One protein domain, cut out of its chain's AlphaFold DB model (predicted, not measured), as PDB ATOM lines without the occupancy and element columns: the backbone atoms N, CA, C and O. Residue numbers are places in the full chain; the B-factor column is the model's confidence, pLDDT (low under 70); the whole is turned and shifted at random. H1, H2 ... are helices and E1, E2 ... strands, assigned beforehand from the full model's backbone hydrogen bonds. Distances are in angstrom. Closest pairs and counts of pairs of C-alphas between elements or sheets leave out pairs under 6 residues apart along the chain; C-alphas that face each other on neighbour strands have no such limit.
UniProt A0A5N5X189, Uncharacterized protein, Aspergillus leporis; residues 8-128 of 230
ATOM      1  N   GLN A   8     -50.459  19.252   7.931       89.44
ATOM      2  CA  GLN A   8     -51.330  19.630   6.812       89.44
ATOM      3  C   GLN A   8     -51.994  18.383   6.199       89.44
ATOM      4  O   GLN A   8     -51.597  17.256   6.510       89.44
ATOM      5  N   PRO A   9     -53.056  18.530   5.384       90.56
ATOM      6  CA  PRO A   9     -53.610  17.419   4.607       90.56
ATOM      7  C   PRO A   9     -52.549  16.805   3.687       90.56
ATOM      8  O   PRO A   9     -51.834  17.528   3.001       90.56
ATOM      9  N   ALA A  10     -52.452  15.475   3.638       89.75
ATOM     10  CA  ALA A  10     -51.372  14.808   2.904       89.75
ATOM     11  C   ALA A  10     -51.423  15.077   1.390       89.75
ATOM     12  O   ALA A  10     -50.390  15.227   0.745       89.75
ATOM     13  N   PHE A  11     -52.624  15.185   0.816       88.62
ATOM     14  CA  PHE A  11     -52.799  15.457  -0.612       88.62
ATOM     15  C   PHE A  11     -52.381  16.875  -1.029       88.62
ATOM     16  O   PHE A  11     -52.229  17.120  -2.225       88.62
ATOM     17  N   GLU A  12     -52.112  17.780  -0.080       85.69
ATOM     18  CA  GLU A  12     -51.556  19.106  -0.371       85.69
ATOM     19  C   GLU A  12     -50.192  19.011  -1.073       85.69
ATOM     20  O   GLU A  12     -49.893  19.803  -1.962       85.69
ATOM     21  N   THR A  13     -49.401  17.971  -0.776       84.00
ATOM     22  CA  THR A  13     -48.144  17.698  -1.491       84.00
ATOM     23  C   THR A  13     -48.368  17.552  -2.997       84.00
ATOM     24  O   THR A  13     -47.591  18.063  -3.797       84.00
ATOM     25  N   PHE A  14     -49.453  16.889  -3.409       82.69
ATOM     26  CA  PHE A  14     -49.780  16.750  -4.826       82.69
ATOM     27  C   PHE A  14     -50.415  18.009  -5.405       82.69
ATOM     28  O   PHE A  14     -50.211  18.269  -6.583       82.69
ATOM     29  N   HIS A  15     -51.137  18.809  -4.616       79.00
ATOM     30  CA  HIS A  15     -51.607  20.125  -5.068       79.00
ATOM     31  C   HIS A  15     -50.438  21.015  -5.488       79.00
ATOM     32  O   HIS A  15     -50.454  21.562  -6.584       79.00
ATOM     33  N   GLN A  16     -49.371  21.076  -4.695       73.75
ATOM     34  CA  GLN A  16     -48.196  21.890  -5.027       73.75
ATOM     35  C   GLN A  16     -47.529  21.473  -6.350       73.75
ATOM     36  O   GLN A  16     -47.063  22.327  -7.101       73.75
ATOM     37  N   ILE A  17     -47.531  20.175  -6.662       76.75
ATOM     38  CA  ILE A  17     -46.870  19.612  -7.850       76.75
ATOM     39  C   ILE A  17     -47.790  19.632  -9.083       76.75
ATOM     40  O   ILE A  17     -47.356  19.890 -10.205       76.75
ATOM     41  N   LEU A  18     -49.077  19.335  -8.892       80.25
ATOM     42  CA  LEU A  18     -50.010  18.975  -9.961       80.25
ATOM     43  C   LEU A  18     -51.168  19.964 -10.151       80.25
ATOM     44  O   LEU A  18     -51.854  19.866 -11.172       80.25
ATOM     45  N   ALA A  19     -51.388  20.932  -9.252       73.50
ATOM     46  CA  ALA A  19     -52.524  21.864  -9.356       73.50
ATOM     47  C   ALA A  19     -52.480  22.745 -10.615       73.50
ATOM     48  O   ALA A  19     -53.521  23.179 -11.097       73.50
ATOM     49  N   ALA A  20     -51.301  22.970 -11.204       73.56
ATOM     50  CA  ALA A  20     -51.191  23.675 -12.483       73.56
ATOM     51  C   ALA A  20     -51.797  22.886 -13.664       73.56
ATOM     52  O   ALA A  20     -52.057  23.460 -14.720       73.56
ATOM     53  N   ARG A  21     -51.992  21.569 -13.508       77.56
ATOM     54  CA  ARG A  21     -52.416  20.647 -14.573       77.56
ATOM     55  C   ARG A  21     -53.799  20.048 -14.342       77.56
ATOM     56  O   ARG A  21     -54.445  19.670 -15.317       77.56
ATOM     57  N   PHE A  22     -54.245  19.936 -13.090       81.44
ATOM     58  CA  PHE A  22     -55.463  19.210 -12.738       81.44
ATOM     59  C   PHE A  22     -56.284  19.929 -11.664       81.44
ATOM     60  O   PHE A  22     -55.731  20.529 -10.746       81.44
ATOM     61  N   ASP A  23     -57.611  19.802 -11.758       77.00
ATOM     62  CA  ASP A  23     -58.550  20.235 -10.719       77.00
ATOM     63  C   ASP A  23     -58.642  19.155  -9.635       77.00
ATOM     64  O   ASP A  23     -59.298  18.123  -9.804       77.00
ATOM     65  N   ILE A  24     -57.916  19.361  -8.539       76.50
ATOM     66  CA  ILE A  24     -57.857  18.420  -7.422       76.50
ATOM     67  C   ILE A  24     -58.850  18.896  -6.351       76.50
ATOM     68  O   ILE A  24     -58.798  20.054  -5.934       76.50
ATOM     69  N   PRO A  25     -59.749  18.034  -5.842       80.81
ATOM     70  CA  PRO A  25     -60.669  18.440  -4.787       80.81
ATOM     71  C   PRO A  25     -59.924  18.869  -3.514       80.81
ATOM     72  O   PRO A  25     -59.084  18.135  -2.992       80.81
ATOM     73  N   SER A  26     -60.283  20.026  -2.954       72.50
ATOM     74  CA  SER A  26     -59.701  20.545  -1.702       72.50
ATOM     75  C   SER A  26     -60.028  19.700  -0.462       72.50
ATOM     76  O   SER A  26     -59.347  19.791   0.553       72.50
ATOM     77  N   LEU A  27     -61.071  18.869  -0.540       72.88
ATOM     78  CA  LEU A  27     -61.545  17.976   0.524       72.88
ATOM     79  C   LEU A  27     -61.187  16.502   0.268       72.88
ATOM     80  O   LEU A  27     -61.797  15.613   0.860       72.88
ATOM     81  N   LEU A  28     -60.234  16.221  -0.626       85.06
ATOM     82  CA  LEU A  28     -59.766  14.857  -0.865       85.06
ATOM     83  C   LEU A  28     -59.031  14.326   0.378       85.06
ATOM     84  O   LEU A  28     -58.128  14.980   0.892       85.06
ATOM     85  N   ALA A  29     -59.418  13.136   0.840       87.94
ATOM     86  CA  ALA A  29     -58.819  12.448   1.983       87.94
ATOM     87  C   ALA A  29     -58.745  13.264   3.295       87.94
ATOM     88  O   ALA A  29     -57.660  13.472   3.848       87.94
ATOM     89  N   PRO A  30     -59.886  13.685   3.870       88.31
ATOM     90  CA  PRO A  30     -59.922  14.593   5.024       88.31
ATOM     91  C   PRO A  30     -59.325  14.007   6.314       88.31
ATOM     92  O   PRO A  30     -59.094  14.739   7.275       88.31
ATOM     93  N   ASN A  31     -59.112  12.690   6.362       90.38
ATOM     94  CA  ASN A  31     -58.528  11.994   7.506       90.38
ATOM     95  C   ASN A  31     -57.036  11.688   7.334       90.38
ATOM     96  O   ASN A  31     -56.434  11.154   8.266       90.38
ATOM     97  N   LEU A  32     -56.435  12.008   6.186       92.38
ATOM     98  CA  LEU A  32     -55.028  11.743   5.915       92.38
ATOM     99  C   LEU A  32     -54.221  13.038   6.011       92.38
ATOM    100  O   LEU A  32     -54.381  13.964   5.218       92.38
ATOM    101  N   HIS A  33     -53.320  13.085   6.983       93.25
ATOM    102  CA  HIS A  33     -52.458  14.228   7.243       93.25
ATOM    103  C   HIS A  33     -50.991  13.836   7.149       93.25
ATOM    104  O   HIS A  33     -50.641  12.677   7.352       93.25
ATOM    105  N   ALA A  34     -50.131  14.809   6.891       92.50
ATOM    106  CA  ALA A  34     -48.690  14.646   6.908       92.50
ATOM    107  C   ALA A  34     -48.039  15.772   7.713       92.50
ATOM    108  O   ALA A  34     -48.575  16.881   7.820       92.50
ATOM    109  N   THR A  35     -46.896  15.464   8.310       92.44
ATOM    110  CA  THR A  35     -46.025  16.459   8.933       92.44
ATOM    111  C   THR A  35     -45.275  17.253   7.874       92.44
ATOM    112  O   THR A  35     -45.027  16.770   6.768       92.44
ATOM    113  N   GLU A  36     -44.886  18.476   8.224       88.25
ATOM    114  CA  GLU A  36     -44.035  19.314   7.379       88.25
ATOM    115  C   GLU A  36     -42.750  18.592   6.965       88.25
ATOM    116  O   GLU A  36     -42.425  18.584   5.782       88.25
ATOM    117  N   ASP A  37     -42.077  17.889   7.887       86.38
ATOM    118  CA  ASP A  37     -40.871  17.133   7.538       86.38
ATOM    119  C   ASP A  37     -41.185  16.029   6.523       86.38
ATOM    120  O   ASP A  37     -40.440  15.863   5.562       86.38
ATOM    121  N   PHE A  38     -42.300  15.301   6.652       87.25
ATOM    122  CA  PHE A  38     -42.693  14.315   5.642       87.25
ATOM    123  C   PHE A  38     -42.934  14.952   4.266       87.25
ATOM    124  O   PHE A  38     -42.527  14.380   3.252       87.25
ATOM    125  N   MET A  39     -43.589  16.112   4.230       83.88
ATOM    126  CA  MET A  39     -43.915  16.812   2.985       83.88
ATOM    127  C   MET A  39     -42.707  17.508   2.359       83.88
ATOM    128  O   MET A  39     -42.691  17.691   1.145       83.88
ATOM    129  N   GLN A  40     -41.693  17.863   3.152       75.69
ATOM    130  CA  GLN A  40     -40.483  18.504   2.662       75.69
ATOM    131  C   GLN A  40     -39.691  17.533   1.774       75.69
ATOM    132  O   GLN A  40     -38.963  16.645   2.241       75.69
ATOM    133  N   THR A  41     -39.858  17.703   0.465       63.09
ATOM    134  CA  THR A  41     -38.983  17.150  -0.567       63.09
ATOM    135  C   THR A  41     -37.661  17.918  -0.573       63.09
ATOM    136  O   THR A  41     -37.618  19.084  -0.187       63.09
ATOM    137  N   VAL A  42     -36.567  17.242  -0.936       53.09
ATOM    138  CA  VAL A  42     -35.200  17.793  -0.900       53.09
ATOM    139  C   VAL A  42     -35.145  19.148  -1.612       53.09
ATOM    140  O   VAL A  42     -35.772  19.306  -2.657       53.09
ATOM    141  N   GLU A  43     -34.420  20.098  -1.010       46.81
ATOM    142  CA  GLU A  43     -34.237  21.470  -1.492       46.81
ATOM    143  C   GLU A  43     -34.034  21.528  -3.010       46.81
ATOM    144  O   GLU A  43     -33.225  20.787  -3.580       46.81
ATOM    145  N   GLU A  44     -34.788  22.431  -3.638       48.44
ATOM    146  CA  GLU A  44     -34.717  22.780  -5.050       48.44
ATOM    147  C   GLU A  44     -33.267  23.089  -5.436       48.44
ATOM    148  O   GLU A  44     -32.740  24.175  -5.210       48.44
ATOM    149  N   THR A  45     -32.595  22.114  -6.029       40.34
ATOM    150  CA  THR A  45     -31.400  22.366  -6.827       40.34
ATOM    151  C   THR A  45     -31.865  22.485  -8.268       40.34
ATOM    152  O   THR A  45     -32.675  21.672  -8.711       40.34
ATOM    153  N   GLU A  46     -31.382  23.515  -8.971       50.31
ATOM    154  CA  GLU A  46     -31.889  24.097 -10.235       50.31
ATOM    155  C   GLU A  46     -32.164  23.122 -11.408       50.31
ATOM    156  O   GLU A  46     -32.616  23.555 -12.461       50.31
ATOM    157  N   ASN A  47     -31.928  21.816 -11.250       46.91
ATOM    158  CA  ASN A  47     -32.076  20.788 -12.281       46.91
ATOM    159  C   ASN A  47     -32.818  19.509 -11.842       46.91
ATOM    160  O   ASN A  47     -32.802  18.540 -12.601       46.91
ATOM    161  N   THR A  48     -33.460  19.462 -10.669       48.22
ATOM    162  CA  THR A  48     -34.085  18.212 -10.186       48.22
ATOM    163  C   THR A  48     -35.604  18.329 -10.071       48.22
ATOM    164  O   THR A  48     -36.119  19.193  -9.367       48.22
ATOM    165  N   SER A  49     -36.340  17.460 -10.776       54.41
ATOM    166  CA  SER A  49     -37.803  17.402 -10.692       54.41
ATOM    167  C   SER A  49     -38.238  16.950  -9.297       54.41
ATOM    168  O   SER A  49     -37.812  15.893  -8.829       54.41
ATOM    169  N   ILE A  50     -39.133  17.717  -8.668       54.00
ATOM    170  CA  ILE A  50     -39.742  17.448  -7.349       54.00
ATOM    171  C   ILE A  50     -40.307  16.013  -7.261       54.00
ATOM    172  O   ILE A  50     -40.254  15.375  -6.205       54.00
ATOM    173  N   ASP A  51     -40.757  15.472  -8.396       53.50
ATOM    174  CA  ASP A  51     -41.310  14.124  -8.560       53.50
ATOM    175  C   ASP A  51     -40.371  13.000  -8.081       53.50
ATOM    176  O   ASP A  51     -40.827  11.951  -7.622       53.50
ATOM    177  N   GLU A  52     -39.051  13.202  -8.127       57.03
ATOM    178  CA  GLU A  52     -38.079  12.144  -7.821       57.03
ATOM    179  C   GLU A  52     -37.912  11.897  -6.304       57.03
ATOM    180  O   GLU A  52     -37.499  10.808  -5.871       57.03
ATOM    181  N   PHE A  53     -38.328  12.862  -5.471       62.91
ATOM    182  CA  PHE A  53     -38.020  12.907  -4.037       62.91
ATOM    183  C   PHE A  53     -39.196  12.683  -3.090       62.91
ATOM    184  O   PHE A  53     -39.001  12.779  -1.875       62.91
ATOM    185  N   LEU A  54     -40.393  12.327  -3.579       78.31
ATOM    186  CA  LEU A  54     -41.483  11.983  -2.662       78.31
ATOM    187  C   LEU A  54     -41.058  10.846  -1.725       78.31
ATOM    188  O   LEU A  54     -40.678   9.749  -2.158       78.31
ATOM    189  N   LYS A  55     -41.152  11.115  -0.419       85.81
ATOM    190  CA  LYS A  55     -40.836  10.137   0.621       85.81
ATOM    191  C   LYS A  55     -41.826   8.963   0.532       85.81
ATOM    192  O   LYS A  55     -43.029   9.175   0.317       85.81
ATOM    193  N   PRO A  56     -41.350   7.711   0.666       87.50
ATOM    194  CA  PRO A  56     -42.231   6.555   0.695       87.50
ATOM    195  C   PRO A  56     -43.122   6.611   1.938       87.50
ATOM    196  O   PRO A  56     -42.668   6.935   3.038       87.50
ATOM    197  N   VAL A  57     -44.394   6.262   1.767       90.44
ATOM    198  CA  VAL A  57     -45.350   6.182   2.874       90.44
ATOM    199  C   VAL A  57     -45.056   4.913   3.665       90.44
ATOM    200  O   VAL A  57     -45.440   3.823   3.248       90.44
ATOM    201  N   ARG A  58     -44.322   5.050   4.772       91.69
ATOM    202  CA  ARG A  58     -43.883   3.909   5.592       91.69
ATOM    203  C   ARG A  58     -44.335   3.986   7.040       91.69
ATOM    204  O   ARG A  58     -44.696   2.963   7.610       91.69
ATOM    205  N   TRP A  59     -44.287   5.174   7.626       92.38
ATOM    206  CA  TRP A  59     -44.557   5.387   9.041       92.38
ATOM    207  C   TRP A  59     -45.871   6.131   9.199       92.38
ATOM    208  O   TRP A  59     -46.010   7.264   8.738       92.38
ATOM    209  N   ILE A  60     -46.837   5.472   9.832       91.94
ATOM    210  CA  ILE A  60     -48.184   6.010  10.004       91.94
ATOM    211  C   ILE A  60     -48.522   6.011  11.481       91.94
ATOM    212  O   ILE A  60     -48.543   4.963  12.123       91.94
ATOM    213  N   LEU A  61     -48.813   7.182  12.022       90.62
ATOM    214  CA  LEU A  61     -49.311   7.329  13.376       90.62
ATOM    215  C   LEU A  61     -50.840   7.366  13.348       90.62
ATOM    216  O   LEU A  61     -51.437   8.180  12.644       90.62
ATOM    217  N   SER A  62     -51.476   6.501  14.134       89.00
ATOM    218  CA  SER A  62     -52.913   6.557  14.393       89.00
ATOM    219  C   SER A  62     -53.194   6.900  15.853       89.00
ATOM    220  O   SER A  62     -52.352   6.722  16.743       89.00
ATOM    221  N   ASN A  63     -54.407   7.386  16.105       83.62
ATOM    222  CA  ASN A  63     -54.891   7.710  17.437       83.62
ATOM    223  C   ASN A  63     -56.123   6.859  17.781       83.62
ATOM    224  O   ASN A  63     -56.918   6.489  16.930       83.62
ATOM    225  N   THR A  64     -56.297   6.567  19.062       78.56
ATOM    226  CA  THR A  64     -57.482   5.894  19.615       78.56
ATOM    227  C   THR A  64     -58.766   6.733  19.548       78.56
ATOM    228  O   THR A  64     -59.853   6.163  19.482       78.56
ATOM    229  N   TYR A  65     -58.675   8.071  19.557       77.25
ATOM    230  CA  TYR A  65     -59.856   8.951  19.628       77.25
ATOM    231  C   TYR A  65     -60.440   9.351  18.271       77.25
ATOM    232  O   TYR A  65     -61.597   9.767  18.212       77.25
ATOM    233  N   ASN A  66     -59.660   9.277  17.193       80.19
ATOM    234  CA  ASN A  66     -60.094   9.698  15.865       80.19
ATOM    235  C   ASN A  66     -59.605   8.724  14.789       80.19
ATOM    236  O   ASN A  66     -58.671   7.963  15.007       80.19
ATOM    237  N   SER A  67     -60.243   8.768  13.623       81.81
ATOM    238  CA  SER A  67     -59.864   7.956  12.462       81.81
ATOM    239  C   SER A  67     -58.775   8.618  11.613       81.81
ATOM    240  O   SER A  67     -58.608   8.248  10.456       81.81
ATOM    241  N   ARG A  68     -58.080   9.634  12.144       87.81
ATOM    242  CA  ARG A  68     -57.067  10.364  11.383       87.81
ATOM    243  C   ARG A  68     -55.759   9.593  11.385       87.81
ATOM    244  O   ARG A  68     -55.337   9.060  12.413       87.81
ATOM    245  N   LEU A  69     -55.113   9.595  10.232       91.69
ATOM    246  CA  LEU A  69     -53.781   9.067  10.030       91.69
ATOM    247  C   LEU A  69     -52.819  10.229   9.834       91.69
ATOM    248  O   LEU A  69     -53.108  11.160   9.082       91.69
ATOM    249  N   LEU A  70     -51.681  10.166  10.517       92.75
ATOM    250  CA  LEU A  70     -50.590  11.111  10.352       92.75
ATOM    251  C   LEU A  70     -49.389  10.387   9.747       92.75
ATOM    252  O   LEU A  70     -48.871   9.434  10.330       92.75
ATOM    253  N   LEU A  71     -48.965  10.839   8.576       93.81
ATOM    254  CA  LEU A  71     -47.776  10.367   7.889       93.81
ATOM    255  C   LEU A  71     -46.557  11.070   8.471       93.81
ATOM    256  O   LEU A  71     -46.526  12.298   8.550       93.81
ATOM    257  N   LEU A  72     -45.581  10.267   8.883       92.62
ATOM    258  CA  LEU A  72     -44.344  10.726   9.497       92.62
ATOM    259  C   LEU A  72     -43.165  10.416   8.587       92.62
ATOM    260  O   LEU A  72     -43.132   9.383   7.906       92.62
ATOM    261  N   SER A  73     -42.153  11.275   8.623       90.88
ATOM    262  CA  SER A  73     -40.867  10.926   8.040       90.88
ATOM    263  C   SER A  73     -40.167   9.845   8.865       90.88
ATOM    264  O   SER A  73     -40.499   9.579  10.022       90.88
ATOM    265  N   GLN A  74     -39.160   9.199   8.274       89.56
ATOM    266  CA  GLN A  74     -38.347   8.228   9.009       89.56
ATOM    267  C   GLN A  74     -37.612   8.868  10.195       89.56
ATOM    268  O   GLN A  74     -37.428   8.201  11.210       89.56
ATOM    269  N   TYR A  75     -37.207  10.135  10.068       89.81
ATOM    270  CA  TYR A  75     -36.550  10.871  11.143       89.81
ATOM    271  C   TYR A  75     -37.515  11.088  12.315       89.81
ATOM    272  O   TYR A  75     -37.219  10.675  13.433       89.81
ATOM    273  N   GLU A  76     -38.709  11.621  12.050       90.81
ATOM    274  CA  GLU A  76     -39.722  11.857  13.087       90.81
ATOM    275  C   GLU A  76     -40.178  10.560  13.760       90.81
ATOM    276  O   GLU A  76     -40.307  10.498  14.981       90.81
ATOM    277  N   ALA A  77     -40.390   9.497  12.977       90.88
ATOM    278  CA  ALA A  77     -40.751   8.192  13.519       90.88
ATOM    279  C   ALA A  77     -39.663   7.635  14.451       90.88
ATOM    280  O   ALA A  77     -39.997   7.033  15.470       90.88
ATOM    281  N   ASN A  78     -38.381   7.850  14.122       90.44
ATOM    282  CA  ASN A  78     -37.253   7.428  14.950       90.44
ATOM    283  C   ASN A  78     -37.198   8.186  16.283       90.44
ATOM    284  O   ASN A  78     -37.061   7.551  17.325       90.44
ATOM    285  N   GLU A  79     -37.364   9.510  16.256       90.56
ATOM    286  CA  GLU A  79     -37.394  10.336  17.471       90.56
ATOM    287  C   GLU A  79     -38.547   9.923  18.399       90.56
ATOM    288  O   GLU A  79     -38.378   9.783  19.609       90.56
ATOM    289  N   LEU A  80     -39.716   9.621  17.824       87.62
ATOM    290  CA  LEU A  80     -40.907   9.246  18.585       87.62
ATOM    291  C   LEU A  80     -40.923   7.773  19.036       87.62
ATOM    292  O   LEU A  80     -41.811   7.387  19.803       87.62
ATOM    293  N   MET A  81     -39.972   6.931  18.605       83.75
ATOM    294  CA  MET A  81     -40.008   5.483  18.874       83.75
ATOM    295  C   MET A  81     -40.041   5.127  20.363       83.75
ATOM    296  O   MET A  81     -40.604   4.091  20.716       83.75
ATOM    297  N   GLN A  82     -39.455   5.952  21.237       81.31
ATOM    298  CA  GLN A  82     -39.474   5.711  22.685       81.31
ATOM    299  C   GLN A  82     -40.731   6.272  23.367       81.31
ATOM    300  O   GLN A  82     -41.210   5.701  24.348       81.31
ATOM    301  N   GLU A  83     -41.307   7.346  22.830       83.94
ATOM    302  CA  GLU A  83     -42.469   8.030  23.407       83.94
ATOM    303  C   GLU A  83     -43.795   7.350  23.038       83.94
ATOM    304  O   GLU A  83     -44.721   7.278  23.852       83.94
ATOM    305  N   ILE A  84     -43.894   6.798  21.824       83.88
ATOM    306  CA  ILE A  84     -45.109   6.131  21.337       83.88
ATOM    307  C   ILE A  84     -45.507   4.934  22.222       83.88
ATOM    308  O   ILE A  84     -46.680   4.858  22.592       83.88
ATOM    309  N   PRO A  85     -44.595   4.026  22.635       78.12
ATOM    310  CA  PRO A  85     -44.921   2.959  23.582       78.12
ATOM    311  C   PRO A  85     -45.381   3.454  24.955       78.12
ATOM    312  O   PRO A  85     -46.193   2.784  25.595       78.12
ATOM    313  N   ALA A  86     -44.882   4.609  25.411       81.06
ATOM    314  CA  ALA A  86     -45.273   5.200  26.690       81.06
ATOM    315  C   ALA A  86     -46.695   5.793  26.644       81.06
ATOM    316  O   ALA A  86     -47.393   5.857  27.661       81.06
ATOM    317  N   SER A  87     -47.157   6.188  25.458       80.94
ATOM    318  CA  SER A  87     -48.506   6.692  25.227       80.94
ATOM    319  C   SER A  87     -49.525   5.558  25.094       80.94
ATOM    320  O   SER A  87     -49.404   4.643  24.285       80.94
ATOM    321  N   ARG A  88     -50.634   5.659  25.837       78.25
ATOM    322  CA  ARG A  88     -51.795   4.759  25.670       78.25
ATOM    323  C   ARG A  88     -52.717   5.161  24.516       78.25
ATOM    324  O   ARG A  88     -53.716   4.489  24.275       78.25
ATOM    325  N   LYS A  89     -52.443   6.296  23.871       81.50
ATOM    326  CA  LYS A  89     -53.374   6.966  22.952       81.50
ATOM    327  C   LYS A  89     -52.988   6.800  21.490       81.50
ATOM    328  O   LYS A  89     -53.856   6.925  20.630       81.50
ATOM    329  N   THR A  90     -51.714   6.545  21.220       83.94
ATOM    330  CA  THR A  90     -51.136   6.549  19.878       83.94
ATOM    331  C   THR A  90     -50.566   5.184  19.533       83.94
ATOM    332  O   THR A  90     -50.175   4.412  20.410       83.94
ATOM    333  N   ARG A  91     -50.559   4.868  18.240       86.00
ATOM    334  CA  ARG A  91     -49.942   3.657  17.701       86.00
ATOM    335  C   ARG A  91     -49.206   4.013  16.428       86.00
ATOM    336  O   ARG A  91     -49.745   4.734  15.593       86.00
ATOM    337  N   LEU A  92     -47.985   3.514  16.306       88.69
ATOM    338  CA  LEU A  92     -47.184   3.663  15.102       88.69
ATOM    339  C   LEU A  92     -47.261   2.378  14.295       88.69
ATOM    340  O   LEU A  92     -47.016   1.296  14.823       88.69
ATOM    341  N   HIS A  93     -47.590   2.516  13.022       88.62
ATOM    342  CA  HIS A  93     -47.771   1.423  12.084       88.62
ATOM    343  C   HIS A  93     -46.705   1.498  11.005       88.62
ATOM    344  O   HIS A  93     -46.417   2.580  10.481       88.62
ATOM    345  N   ILE A  94     -46.154   0.339  10.659       89.19
ATOM    346  CA  ILE A  94     -45.392   0.183   9.424       89.19
ATOM    347  C   ILE A  94     -46.358  -0.183   8.308       89.19
ATOM    348  O   ILE A  94     -47.058  -1.192   8.382       89.19
ATOM    349  N   TYR A  95     -46.347   0.633   7.266       90.44
ATOM    350  CA  TYR A  95     -47.158   0.469   6.073       90.44
ATOM    351  C   TYR A  95     -46.277   0.344   4.833       90.44
ATOM    352  O   TYR A  95     -45.148   0.833   4.788       90.44
ATOM    353  N   THR A  96     -46.805  -0.326   3.818       89.50
ATOM    354  CA  THR A  96     -46.234  -0.328   2.478       89.50
ATOM    355  C   THR A  96     -47.369  -0.521   1.469       89.50
ATOM    356  O   THR A  96     -48.238  -1.364   1.703       89.50
ATOM    357  N   PRO A  97     -47.421   0.269   0.382       90.56
ATOM    358  CA  PRO A  97     -48.469   0.137  -0.622       90.56
ATOM    359  C   PRO A  97     -48.371  -1.207  -1.342       90.56
ATOM    360  O   PRO A  97     -47.278  -1.732  -1.574       90.56
ATOM    361  N   ARG A  98     -49.515  -1.751  -1.759       91.12
ATOM    362  CA  ARG A  98     -49.547  -3.012  -2.499       91.12
ATOM    363  C   ARG A  98     -49.140  -2.803  -3.955       91.12
ATOM    364  O   ARG A  98     -49.959  -2.459  -4.804       91.12
ATOM    365  N   THR A  99     -47.861  -3.013  -4.253       90.00
ATOM    366  CA  THR A  99     -47.281  -2.806  -5.595       90.00
ATOM    367  C   THR A  99     -47.175  -4.083  -6.427       90.00
ATOM    368  O   THR A  99     -46.939  -4.009  -7.629       90.00
ATOM    369  N   THR A 100     -47.383  -5.257  -5.824       87.94
ATOM    370  CA  THR A 100     -47.385  -6.557  -6.514       87.94
ATOM    371  C   THR A 100     -48.617  -7.374  -6.131       87.94
ATOM    372  O   THR A 100     -49.184  -7.188  -5.052       87.94
ATOM    373  N   LYS A 101     -49.047  -8.280  -7.018       85.94
ATOM    374  CA  LYS A 101     -50.270  -9.068  -6.818       85.94
ATOM    375  C   LYS A 101     -50.173  -9.995  -5.602       85.94
ATOM    376  O   LYS A 101     -51.105 -10.044  -4.808       85.94
ATOM    377  N   ASP A 102     -49.040 -10.663  -5.412       85.06
ATOM    378  CA  ASP A 102     -48.864 -11.671  -4.353       85.06
ATOM    379  C   ASP A 102     -48.490 -11.071  -2.988       85.06
ATOM    380  O   ASP A 102     -48.318 -11.784  -1.998       85.06
ATOM    381  N   MET A 103     -48.356  -9.746  -2.912       83.44
ATOM    382  CA  MET A 103     -48.066  -9.055  -1.665       83.44
ATOM    383  C   MET A 103     -49.258  -9.140  -0.714       83.44
ATOM    384  O   MET A 103     -50.397  -8.855  -1.094       83.44
ATOM    385  N   ARG A 104     -48.970  -9.506   0.540       79.38
ATOM    386  CA  ARG A 104     -49.944  -9.479   1.635       79.38
ATOM    387  C   ARG A 104     -50.546  -8.070   1.747       79.38
ATOM    388  O   ARG A 104     -49.785  -7.113   1.629       79.38
ATOM    389  N   PRO A 105     -51.853  -7.925   2.011       75.31
ATOM    390  CA  PRO A 105     -52.439  -6.618   2.267       75.31
ATOM    391  C   PRO A 105     -51.857  -5.979   3.541       75.31
ATOM    392  O   PRO A 105     -51.774  -6.628   4.586       75.31
ATOM    393  N   PHE A 106     -51.446  -4.713   3.441       72.88
ATOM    394  CA  PHE A 106     -50.985  -3.856   4.552       72.88
ATOM    395  C   PHE A 106     -51.999  -2.752   4.887       72.88
ATOM    396  O   PHE A 106     -51.809  -1.976   5.823       72.88
ATOM    397  N   GLU A 107     -53.096  -2.701   4.137       72.19
ATOM    398  CA  GLU A 107     -54.191  -1.741   4.213       72.19
ATOM    399  C   GLU A 107     -54.859  -1.724   5.601       72.19
ATOM    400  O   GLU A 107     -55.363  -0.694   6.042       72.19
ATOM    401  N   GLN A 108     -54.803  -2.840   6.336       73.25
ATOM    402  CA  GLN A 108     -55.368  -2.957   7.685       73.25
ATOM    403  C   GLN A 108     -54.473  -2.370   8.792       73.25
ATOM    404  O   GLN A 108     -54.906  -2.308   9.944       73.25
ATOM    405  N   LEU A 109     -53.257  -1.911   8.459       78.19
ATOM    406  CA  LEU A 109     -52.281  -1.336   9.399       78.19
ATOM    407  C   LEU A 109     -51.962  -2.259  10.591       78.19
ATOM    408  O   LEU A 109     -51.731  -1.809  11.710       78.19
ATOM    409  N   ASP A 110     -51.951  -3.570  10.357       73.81
ATOM    410  CA  ASP A 110     -51.798  -4.605  11.385       73.81
ATOM    411  C   ASP A 110     -50.471  -5.379  11.284       73.81
ATOM    412  O   ASP A 110     -50.200  -6.249  12.112       73.81
ATOM    413  N   PHE A 111     -49.630  -5.067  10.291       72.75
ATOM    414  CA  PHE A 111     -48.400  -5.814  10.020       72.75
ATOM    415  C   PHE A 111     -47.361  -5.696  11.140       72.75
ATOM    416  O   PHE A 111     -46.930  -6.699  11.707       72.75
ATOM    417  N   LEU A 112     -46.949  -4.467  11.456       74.38
ATOM    418  CA  LEU A 112     -46.125  -4.181  12.622       74.38
ATOM    419  C   LEU A 112     -46.637  -2.904  13.268       74.38
ATOM    420  O   LEU A 112     -46.550  -1.822  12.683       74.38
ATOM    421  N   THR A 113     -47.135  -3.047  14.492       75.38
ATOM    422  CA  THR A 113     -47.618  -1.927  15.290       75.38
ATOM    423  C   THR A 113     -46.777  -1.780  16.550       75.38
ATOM    424  O   THR A 113     -46.657  -2.714  17.341       75.38
ATOM    425  N   VAL A 114     -46.241  -0.585  16.766       75.69
ATOM    426  CA  VAL A 114     -45.510  -0.201  17.974       75.69
ATOM    427  C   VAL A 114     -46.442   0.637  18.854       75.69
ATOM    428  O   VAL A 114     -46.947   1.676  18.422       75.69
ATOM    429  N   GLY A 115     -46.708   0.171  20.078       64.50
ATOM    430  CA  GLY A 115     -47.535   0.872  21.071       64.50
ATOM    431  C   GLY A 115     -48.492  -0.038  21.851       64.50
ATOM    432  O   GLY A 115     -48.979  -1.038  21.329       64.50
ATOM    433  N   ILE A 116     -48.781   0.332  23.106       60.25
ATOM    434  CA  ILE A 116     -49.670  -0.412  24.030       60.25
ATOM    435  C   ILE A 116     -51.142   0.030  23.881       60.25
ATOM    436  O   ILE A 116     -52.032  -0.498  24.544       60.25
ATOM    437  N   GLY A 117     -51.427   1.004  23.007       53.38
ATOM    438  CA  GLY A 117     -52.772   1.544  22.814       53.38
ATOM    439  C   GLY A 117     -53.824   0.447  22.618       53.38
ATOM    440  O   GLY A 117     -53.718  -0.374  21.698       53.38
ATOM    441  N   HIS A 118     -54.835   0.443  23.497       51.06
ATOM    442  CA  HIS A 118     -55.994  -0.447  23.418       51.06
ATOM    443  C   HIS A 118     -56.580  -0.429  22.002       51.06
ATOM    444  O   HIS A 118     -56.498   0.597  21.330       51.06
ATOM    445  N   ILE A 119     -57.122  -1.583  21.581       51.19
ATOM    446  CA  ILE A 119     -57.814  -1.867  20.308       51.19
ATOM    447  C   ILE A 119     -58.109  -0.573  19.543       51.19
ATOM    448  O   ILE A 119     -59.073   0.131  19.850       51.19
ATOM    449  N   CYS A 120     -57.235  -0.228  18.590       51.94
ATOM    450  CA  CYS A 120     -57.490   0.906  17.717       51.94
ATOM    451  C   CYS A 120     -58.828   0.620  17.037       51.94
ATOM    452  O   CYS A 120     -59.022  -0.486  16.519       51.94
ATOM    453  N   ARG A 121     -59.758   1.581  17.057       58.16
ATOM    454  CA  ARG A 121     -60.906   1.513  16.151       58.16
ATOM    455  C   ARG A 121     -60.329   1.255  14.762       58.16
ATOM    456  O   ARG A 121     -59.404   1.963  14.360       58.16
ATOM    457  N   ARG A 122     -60.801   0.194  14.093       64.38
ATOM    458  CA  ARG A 122     -60.388  -0.108  12.719       64.38
ATOM    459  C   ARG A 122     -60.533   1.179  11.912       64.38
ATOM    460  O   ARG A 122     -61.563   1.847  12.033       64.38
ATOM    461  N   CYS A 123     -59.485   1.550  11.178       73.12
ATOM    462  CA  CYS A 123     -59.558   2.699  10.284       73.12
ATOM    463  C   CYS A 123     -60.744   2.498   9.339       73.12
ATOM    464  O   CYS A 123     -61.035   1.366   8.949       73.12
ATOM    465  N   SER A 124     -61.458   3.578   9.027       82.50
ATOM    466  CA  SER A 124     -62.555   3.482   8.064       82.50
ATOM    467  C   SER A 124     -62.012   3.047   6.703       82.50
ATOM    468  O   SER A 124     -60.885   3.404   6.351       82.50
ATOM    469  N   GLU A 125     -62.809   2.296   5.944       82.75
ATOM    470  CA  GLU A 125     -62.433   1.831   4.603       82.75
ATOM    471  C   GLU A 125     -62.066   3.006   3.685       82.75
ATOM    472  O   GLU A 125     -61.087   2.923   2.951       82.75
ATOM    473  N   GLU A 126     -62.759   4.142   3.819       86.38
ATOM    474  CA  GLU A 126     -62.453   5.392   3.108       86.38
ATOM    475  C   GLU A 126     -61.031   5.889   3.402       86.38
ATOM    476  O   GLU A 126     -60.270   6.191   2.492       86.38
ATOM    477  N   THR A 127     -60.617   5.901   4.674       87.81
ATOM    478  CA  THR A 127     -59.271   6.369   5.059       87.81
ATOM    479  C   THR A 127     -58.171   5.430   4.570       87.81
ATOM    480  O   THR A 127     -57.087   5.871   4.195       87.81
ATOM    481  N   VAL A 128     -58.442   4.127   4.574       87.12
ATOM    482  CA  VAL A 128     -57.527   3.110   4.048       87.12
ATOM    483  C   VAL A 128     -57.389   3.243   2.531       87.12
ATOM    484  O   VAL A 128     -56.281   3.185   2.002       87.12
TER     485      VAL A 128
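What this domain is: This is residues 8 to 128 of the 230 residues of an uncharacterized protein of Aspergillus leporis (UniProt A0A5N5X189). A strongly twisted sheet of five strands forms a wall with helix H4 packed along it, while H1, H3 and the loops beside them make one end of the longest axis and E5 and H5 lie towards the other. Long loops fill much of the rest, among them residues 19 to 31 before E1 and residues 95 to 111 between E4 and E5. The printed part has 121 residues with six named helices and five named strands, in the order H1 E1 H2 H3 E2 E3 H4 H5 E4 E5 H6; the sheet runs E1 E3 E2 E4 E5 and is mixed. The class is mixed, helices and strands, though under half of the residues are in named elements. The whole is compact, with a radius of gyration of the C-alphas of 15.5 A and spans of 46 by 31 by 29 A.

How they stand to each other: H1, residues 12 to 18, is close to but not clearly touching H2, residues 36 to 39, with the closest C-alphas, Thr 13 and Met 39, 6.2 A apart. H3, residues 50 to 53, is close to but not clearly touching H1, with the C-alphas of Ile 17 and Ile 50 closest at 7.5 A. E1, residues 32 to 35, is an edge strand parallel to E3, residues 69 to 72, with N 71 and O 33 2.8 A apart. E2, residues 59 to 63, forms a hairpin with E3, with N 61 and O 70 2.8 A apart. H4, residues 74 to 80, is on the sheet at a height of 8.8 A and only just over E3 and E2, with 3 C-alphas on each; it runs along the strands, at 12 degrees to E2 on the local plane. H5, residues 83 to 86, only grazes the sheet. E4, residues 90 to 94, is antiparallel to E2, with N 93 and O 60 2.8 A apart, and forms a hairpin with edge strand E5, residues 112 to 114, with N 114 and O 92 2.8 A apart. E3, H4, H5 and E4 form a split strand-helix-strand unit, two strands running the same way with E2 between them, and its crossover is right-handed. H6, residues 125 to 128, is only just not on the sheet, with 4 pairs of C-alphas within 10 A. In H4 every O i to N i+4 pair is within hydrogen-bond range, in H1 2 of 3; the other helices are too short for such a pair.

Where its parts are: H1 begins at C-alpha 12, (-51.556, 19.106, -0.371), and is 9.7 A long; H4 is 10.0 A. E1 spans 10.6 A, E2 and E4 13.5 A each. H6 ends at C-alpha 128, (-57.527, 3.110, 4.048).

The domain as a whole: The C-alphas farthest apart are those of Glu 46 and His 118, 48.1 A. The printed part has no cut; the long links are H1 to E1 and E4 to E5. Residues 41 to 53 and 115 to 122 have pLDDT under 70, and the mean of the printed part is 78.9.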